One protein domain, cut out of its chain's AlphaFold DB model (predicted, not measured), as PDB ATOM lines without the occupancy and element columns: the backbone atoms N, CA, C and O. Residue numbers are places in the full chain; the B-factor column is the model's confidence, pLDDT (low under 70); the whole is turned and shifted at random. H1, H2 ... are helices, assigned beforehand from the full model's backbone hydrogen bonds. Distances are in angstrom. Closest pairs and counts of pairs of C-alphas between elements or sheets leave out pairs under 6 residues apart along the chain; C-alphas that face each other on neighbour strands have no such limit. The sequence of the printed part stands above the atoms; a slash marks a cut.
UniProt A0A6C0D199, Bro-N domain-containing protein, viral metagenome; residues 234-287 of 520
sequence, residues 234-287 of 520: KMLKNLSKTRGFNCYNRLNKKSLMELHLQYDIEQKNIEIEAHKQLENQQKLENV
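AT A GLANCE: This is residues 234 to 287 of the 520 residues of the protein "Bro-N domain-containing protein" of viral metagenome (UniProt A0A6C0D199). One long helix, H2, has a small compact head at its first turns and sticks out from it as a long free arm, residues 264 to 287. The head is made by the short helix H1 packed beside residues 253 to 260 of H2, together with the link, residues 243 to 252, which folds back from the end of H1 to the beginning of H2. The printed part has 54 residues with two named helices, H1 then H2, and no named strand; its class is all helix. It is extended, with a radius of gyration of the C-alphas of 16.6 A, and spans 52 by 17 by 15 A, the arm making the length.

IN THESE COORDINATES: H2 takes residues 253 to 287, 35 residues, and is 50.8 A long from C-alpha 253 at (21.789, -51.641, 9.602) to C-alpha 287 at (33.820, -36.089, -37.190). H1 takes residues 234 to 242, 12.6 A from first to last C-alpha, and begins with C-alpha 234 at (13.040, -51.147, 7.914).

HOW THE PARTS SIT: H2 touches H1 with residues 253 to 260 alone. The closest C-alphas of the two helices are those of Leu 236 and Leu 256, 6.5 A apart. Their lines stand at a steep tilt of 37 degrees, only just steep, and they run the same way. A short link of 10 residues joins them. In H1 and H2 every O i to N i+4 pair is within hydrogen-bond range.

THE WHOLE: The two C-alphas farthest apart, those of Arg 250 and Val 287, are 52.7 A apart. Without residues 264 to 287, which stand free, the body has 30 residues and spans 17 by 17 by 15 A. The printed part has no cut. The mean pLDDT of the printed part is 76.6, and residues 274 to 287 are under 70.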
ATOM      1  N   LYS A 234      14.199 -50.794   8.744       92.19
ATOM      2  CA  LYS A 234      13.040 -51.147   7.914       92.19
ATOM      3  C   LYS A 234      13.058 -50.415   6.569       92.19
ATOM      4  O   LYS A 234      12.764 -51.025   5.545       92.19
ATOM      5  N   MET A 235      13.434 -49.134   6.566       89.75
ATOM      6  CA  MET A 235      13.541 -48.335   5.341       89.75
ATOM      7  C   MET A 235      14.656 -48.859   4.431       89.75
ATOM      8  O   MET A 235      14.422 -49.031   3.240       89.75
ATOM      9  N   LEU A 236      15.816 -49.207   4.997       92.00
ATOM     10  CA  LEU A 236      16.929 -49.795   4.242       92.00
ATOM     11  C   LEU A 236      16.558 -51.158   3.639       92.00
ATOM     12  O   LEU A 236      16.810 -51.399   2.466       92.00
ATOM     13  N   LYS A 237      15.872 -52.032   4.389       90.62
ATOM     14  CA  LYS A 237      15.408 -53.328   3.859       90.62
ATOM     15  C   LYS A 237      14.386 -53.181   2.726       90.62
ATOM     16  O   LYS A 237      14.427 -53.942   1.761       90.62
ATOM     17  N   ASN A 238      13.482 -52.205   2.817       88.75
ATOM     18  CA  ASN A 238      12.556 -51.905   1.723       88.75
ATOM     19  C   ASN A 238      13.301 -51.374   0.492       88.75
ATOM     20  O   ASN A 238      13.016 -51.815  -0.616       88.75
ATOM     21  N   LEU A 239      14.289 -50.497   0.689       89.94
ATOM     22  CA  LEU A 239      15.128 -49.991  -0.395       89.94
ATOM     23  C   LEU A 239      15.918 -51.121  -1.073       89.94
ATOM     24  O   LEU A 239      15.975 -51.175  -2.299       89.94
ATOM     25  N   SER A 240      16.457 -52.068  -0.297       90.31
ATOM     26  CA  SER A 240      17.125 -53.266  -0.823       90.31
ATOM     27  C   SER A 240      16.203 -54.104  -1.707       90.31
ATOM     28  O   SER A 240      16.630 -54.587  -2.751       90.31
ATOM     29  N   LYS A 241      14.926 -54.240  -1.322       86.88
ATOM     30  CA  LYS A 241      13.919 -54.937  -2.130       86.88
ATOM     31  C   LYS A 241      13.651 -54.210  -3.448       86.88
ATOM     32  O   LYS A 241      13.588 -54.861  -4.485       86.88
ATOM     33  N   THR A 242      13.525 -52.884  -3.418       85.44
ATOM     34  CA  THR A 242      13.313 -52.068  -4.625       85.44
ATOM     35  C   THR A 242      14.506 -52.134  -5.580       85.44
ATOM     36  O   THR A 242      14.309 -52.212  -6.786       85.44
ATOM     37  N   ARG A 243      15.735 -52.164  -5.050       88.94
ATOM     38  CA  ARG A 243      16.978 -52.294  -5.835       88.94
ATOM     39  C   ARG A 243      17.317 -53.738  -6.241       88.94
ATOM     40  O   ARG A 243      18.327 -53.962  -6.896       88.94
ATOM     41  N   GLY A 244      16.491 -54.717  -5.863       86.06
ATOM     42  CA  GLY A 244      16.646 -56.114  -6.279       86.06
ATOM     43  C   GLY A 244      17.763 -56.891  -5.574       86.06
ATOM     44  O   GLY A 244      18.202 -57.917  -6.090       86.06
ATOM     45  N   PHE A 245      18.232 -56.452  -4.402       87.38
ATOM     46  CA  PHE A 245      19.239 -57.211  -3.660       87.38
ATOM     47  C   PHE A 245      18.660 -58.505  -3.098       87.38
ATOM     48  O   PHE A 245      17.593 -58.522  -2.487       87.38
ATOM     49  N   ASN A 246      19.416 -59.591  -3.232       80.25
ATOM     50  CA  ASN A 246      19.125 -60.854  -2.566       80.25
ATOM     51  C   ASN A 246      19.801 -60.880  -1.185       80.25
ATOM     52  O   ASN A 246      20.789 -60.193  -0.943       80.25
ATOM     53  N   CYS A 247      19.263 -61.658  -0.243       77.94
ATOM     54  CA  CYS A 247      19.855 -61.878   1.091       77.94
ATOM     55  C   CYS A 247      19.902 -60.666   2.056       77.94
ATOM     56  O   CYS A 247      20.376 -60.821   3.184       77.94
ATOM     57  N   TYR A 248      19.313 -59.514   1.709       86.56
ATOM     58  CA  TYR A 248      19.263 -58.312   2.567       86.56
ATOM     59  C   TYR A 248      18.611 -58.542   3.944       86.56
ATOM     60  O   TYR A 248      18.899 -57.842   4.916       86.56
ATOM     61  N   ASN A 249      17.742 -59.552   4.064       83.00
ATOM     62  CA  ASN A 249      17.059 -59.879   5.317       83.00
ATOM     63  C   ASN A 249      18.017 -60.277   6.450       83.00
ATOM     64  O   ASN A 249      17.666 -60.074   7.616       83.00
ATOM     65  N   ARG A 250      19.204 -60.799   6.110       87.75
ATOM     66  CA  ARG A 250      20.231 -61.268   7.055       87.75
ATOM     67  C   ARG A 250      21.251 -60.190   7.438       87.75
ATOM     68  O   ARG A 250      22.092 -60.440   8.295       87.75
ATOM     69  N   LEU A 251      21.187 -59.011   6.820       88.69
ATOM     70  CA  LEU A 251      22.144 -57.929   7.040       88.69
ATOM     71  C   LEU A 251      21.679 -56.983   8.156       88.69
ATOM     72  O   LEU A 251      20.484 -56.716   8.323       88.69
ATOM     73  N   ASN A 252      22.644 -56.475   8.925       92.75
ATOM     74  CA  ASN A 252      22.412 -55.452   9.944       92.75
ATOM     75  C   ASN A 252      22.367 -54.042   9.313       92.75
ATOM     76  O   ASN A 252      22.681 -53.868   8.134       92.75
ATOM     77  N   LYS A 253      21.969 -53.024  10.094       90.88
ATOM     78  CA  LYS A 253      21.789 -51.641   9.602       90.88
ATOM     79  C   LYS A 253      23.055 -51.107   8.920       90.88
ATOM     80  O   LYS A 253      22.954 -50.574   7.822       90.88
ATOM     81  N   LYS A 254      24.224 -51.292   9.542       91.50
ATOM     82  CA  LYS A 254      25.507 -50.790   9.030       91.50
ATOM     83  C   LYS A 254      25.862 -51.430   7.685       91.50
ATOM     84  O   LYS A 254      26.130 -50.716   6.729       91.50
ATOM     85  N   SER A 255      25.759 -52.756   7.588       88.19
ATOM     86  CA  SER A 255      26.040 -53.482   6.344       88.19
ATOM     87  C   SER A 255      25.076 -53.119   5.211       88.19
ATOM     88  O   SER A 255      25.476 -53.087   4.054       88.19
ATOM     89  N   LEU A 256      23.810 -52.819   5.520       87.25
ATOM     90  CA  LEU A 256      22.850 -52.348   4.515       87.25
ATOM     91  C   LEU A 256      23.172 -50.933   4.024       87.25
ATOM     92  O   LEU A 256      23.016 -50.661   2.839       87.25
ATOM     93  N   MET A 257      23.623 -50.042   4.907       89.88
ATOM     94  CA  MET A 257      24.043 -48.692   4.516       89.88
ATOM     95  C   MET A 257      25.248 -48.738   3.574       89.88
ATOM     96  O   MET A 257      25.222 -48.092   2.532       89.88
ATOM     97  N   GLU A 258      26.265 -49.538   3.907       88.19
ATOM     98  CA  GLU A 258      27.445 -49.742   3.056       88.19
ATOM     99  C   GLU A 258      27.058 -50.329   1.692       88.19
ATOM    100  O   GLU A 258      27.500 -49.830   0.661       88.19
ATOM    101  N   LEU A 259      26.158 -51.318   1.672       87.75
ATOM    102  CA  LEU A 259      25.653 -51.920   0.436       87.75
ATOM    103  C   LEU A 259      24.954 -50.894  -0.472       87.75
ATOM    104  O   LEU A 259      25.163 -50.882  -1.682       87.75
ATOM    105  N   HIS A 260      24.117 -50.029   0.104       89.31
ATOM    106  CA  HIS A 260      23.392 -49.009  -0.651       89.31
ATOM    107  C   HIS A 260      24.296 -47.879  -1.150       89.31
ATOM    108  O   HIS A 260      24.106 -47.415  -2.275       89.31
ATOM    109  N   LEU A 261      25.291 -47.487  -0.352       87.25
ATOM    110  CA  LEU A 261      26.304 -46.519  -0.754       87.25
ATOM    111  C   LEU A 261      27.150 -47.051  -1.916       87.25
ATOM    112  O   LEU A 261      27.348 -46.347  -2.901       87.25
ATOM    113  N   GLN A 262      27.589 -48.308  -1.830       83.19
ATOM    114  CA  GLN A 262      28.366 -48.954  -2.885       83.19
ATOM    115  C   GLN A 262      27.575 -49.053  -4.195       83.19
ATOM    116  O   GLN A 262      28.101 -48.755  -5.262       83.19
ATOM    117  N   TYR A 263      26.292 -49.397  -4.108       87.62
ATOM    118  CA  TYR A 263      25.413 -49.431  -5.272       87.62
ATOM    119  C   TYR A 263      25.275 -48.069  -5.954       87.62
ATOM    120  O   TYR A 263      25.320 -48.000  -7.177       87.62
ATOM    121  N   ASP A 264      25.124 -46.983  -5.190       85.19
ATOM    122  CA  ASP A 264      25.034 -45.642  -5.779       85.19
ATOM    123  C   ASP A 264      26.348 -45.235  -6.451       85.19
ATOM    124  O   ASP A 264      26.326 -44.644  -7.526       85.19
ATOM    125  N   ILE A 265      27.491 -45.584  -5.848       80.38
ATOM    126  CA  ILE A 265      28.814 -45.372  -6.448       80.38
ATOM    127  C   ILE A 265      28.921 -46.126  -7.780       80.38
ATOM    128  O   ILE A 265      29.377 -45.559  -8.772       80.38
ATOM    129  N   GLU A 266      28.475 -47.380  -7.829       80.00
ATOM    130  CA  GLU A 266      28.491 -48.192  -9.048       80.00
ATOM    131  C   GLU A 266      27.561 -47.641 -10.131       80.00
ATOM    132  O   GLU A 266      27.994 -47.495 -11.272       80.00
ATOM    133  N   GLN A 267      26.323 -47.264  -9.792       81.69
ATOM    134  CA  GLN A 267      25.406 -46.639 -10.753       81.69
ATOM    135  C   GLN A 267      25.972 -45.326 -11.301       81.69
ATOM    136  O   GLN A 267      25.948 -45.099 -12.507       81.69
ATOM    137  N   LYS A 268      26.575 -44.502 -10.441       79.12
ATOM    138  CA  LYS A 268      27.194 -43.236 -10.847       79.12
ATOM    139  C   LYS A 268      28.411 -43.451 -11.747       79.12
ATOM    140  O   LYS A 268      28.611 -42.702 -12.698       79.12
ATOM    141  N   ASN A 269      29.210 -44.486 -11.491       74.69
ATOM    142  CA  ASN A 269      30.317 -44.859 -12.374       74.69
ATOM    143  C   ASN A 269      29.815 -45.330 -13.743       74.69
ATOM    144  O   ASN A 269      30.384 -44.924 -14.755       74.69
ATOM    145  N   ILE A 270      28.732 -46.111 -13.781       74.12
ATOM    146  CA  ILE A 270      28.078 -46.533 -15.028       74.12
ATOM    147  C   ILE A 270      27.567 -45.313 -15.804       74.12
ATOM    148  O   ILE A 270      27.801 -45.216 -17.004       74.12
ATOM    149  N   GLU A 271      26.928 -44.350 -15.138       72.12
ATOM    150  CA  GLU A 271      26.477 -43.099 -15.764       72.12
ATOM    151  C   GLU A 271      27.645 -42.266 -16.308       72.12
ATOM    152  O   GLU A 271      27.572 -41.753 -17.424       72.12
ATOM    153  N   ILE A 272      28.748 -42.155 -15.560       72.44
ATOM    154  CA  ILE A 272      29.966 -41.463 -16.009       72.44
ATOM    155  C   ILE A 272      30.563 -42.154 -17.237       72.44
ATOM    156  O   ILE A 272      31.004 -41.488 -18.172       72.44
ATOM    157  N   GLU A 273      30.607 -43.482 -17.241       71.31
ATOM    158  CA  GLU A 273      31.151 -44.261 -18.348       71.31
ATOM    159  C   GLU A 273      30.253 -44.178 -19.587       71.31
ATOM    160  O   GLU A 273      30.756 -43.935 -20.684       71.31
ATOM    161  N   ALA A 274      28.932 -44.237 -19.406       67.88
ATOM    162  CA  ALA A 274      27.949 -43.999 -20.457       67.88
ATOM    163  C   ALA A 274      28.063 -42.578 -21.025       67.88
ATOM    164  O   ALA A 274      28.065 -42.409 -22.239       67.88
ATOM    165  N   HIS A 275      28.244 -41.557 -20.181       65.94
ATOM    166  CA  HIS A 275      28.472 -40.185 -20.640       65.94
ATOM    167  C   HIS A 275      29.791 -40.026 -21.395       65.94
ATOM    168  O   HIS A 275      29.808 -39.359 -22.422       65.94
ATOM    169  N   LYS A 276      30.880 -40.666 -20.953       69.19
ATOM    170  CA  LYS A 276      32.149 -40.684 -21.703       69.19
ATOM    171  C   LYS A 276      32.003 -41.388 -23.049       69.19
ATOM    172  O   LYS A 276      32.581 -40.940 -24.034       69.19
ATOM    173  N   GLN A 277      31.234 -42.474 -23.105       62.53
ATOM    174  CA  GLN A 277      30.923 -43.171 -24.352       62.53
ATOM    175  C   GLN A 277      30.049 -42.316 -25.270       62.53
ATOM    176  O   GLN A 277      30.328 -42.261 -26.461       62.53
ATOM    177  N   LEU A 278      29.068 -41.592 -24.723       57.44
ATOM    178  CA  LEU A 278      28.216 -40.671 -25.469       57.44
ATOM    179  C   LEU A 278      29.003 -39.453 -25.968       57.44
ATOM    180  O   LEU A 278      28.828 -39.047 -27.105       57.44
ATOM    181  N   GLU A 279      29.913 -38.896 -25.167       55.25
ATOM    182  CA  GLU A 279      30.827 -37.827 -25.589       55.25
ATOM    183  C   GLU A 279      31.822 -38.316 -26.646       55.25
ATOM    184  O   GLU A 279      32.146 -37.573 -27.570       55.25
ATOM    185  N   ASN A 280      32.300 -39.558 -26.551       53.72
ATOM    186  CA  ASN A 280      33.143 -40.165 -27.581       53.72
ATOM    187  C   ASN A 280      32.346 -40.459 -28.860       53.72
ATOM    188  O   ASN A 280      32.854 -40.201 -29.946       53.72
ATOM    189  N   GLN A 281      31.094 -40.908 -28.750       49.12
ATOM    190  CA  GLN A 281      30.176 -41.060 -29.882       49.12
ATOM    191  C   GLN A 281      29.834 -39.713 -30.508       49.12
ATOM    192  O   GLN A 281      29.905 -39.598 -31.717       49.12
ATOM    193  N   GLN A 282      29.570 -38.671 -29.724       45.00
ATOM    194  CA  GLN A 282      29.325 -37.318 -30.228       45.00
ATOM    195  C   GLN A 282      30.590 -36.692 -30.826       45.00
ATOM    196  O   GLN A 282      30.503 -35.931 -31.785       45.00
ATOM    197  N   LYS A 283      31.787 -37.021 -30.321       47.62
ATOM    198  CA  LYS A 283      33.059 -36.677 -30.978       47.62
ATOM    199  C   LYS A 283      33.230 -37.432 -32.299       47.62
ATOM    200  O   LYS A 283      33.652 -36.804 -33.262       47.62
ATOM    201  N   LEU A 284      32.850 -38.711 -32.385       43.31
ATOM    202  CA  LEU A 284      32.825 -39.478 -33.642       43.31
ATOM    203  C   LEU A 284      31.756 -38.962 -34.629       43.31
ATOM    204  O   LEU A 284      32.022 -38.829 -35.817       43.31
ATOM    205  N   GLU A 285      30.564 -38.605 -34.154       37.12
ATOM    206  CA  GLU A 285      29.460 -38.079 -34.968       37.12
ATOM    207  C   GLU A 285      29.742 -36.655 -35.466       37.12
ATOM    208  O   GLU A 285      29.390 -36.315 -36.595       37.12
ATOM    209  N   ASN A 286      30.450 -35.837 -34.677       35.53
ATOM    210  CA  ASN A 286      30.942 -34.531 -35.121       35.53
ATOM    211  C   ASN A 286      32.121 -34.639 -36.106       35.53
ATOM    212  O   ASN A 286      32.329 -33.713 -36.890       35.53
ATOM    213  N   VAL A 287      32.853 -35.760 -36.124       41.94
ATOM    214  CA  VAL A 287      33.820 -36.089 -37.190       41.94
ATOM    215  C   VAL A 287      33.091 -36.551 -38.462       41.94
ATOM    216  O   VAL A 287      33.466 -36.146 -39.559       41.94
TER     217      VAL A 287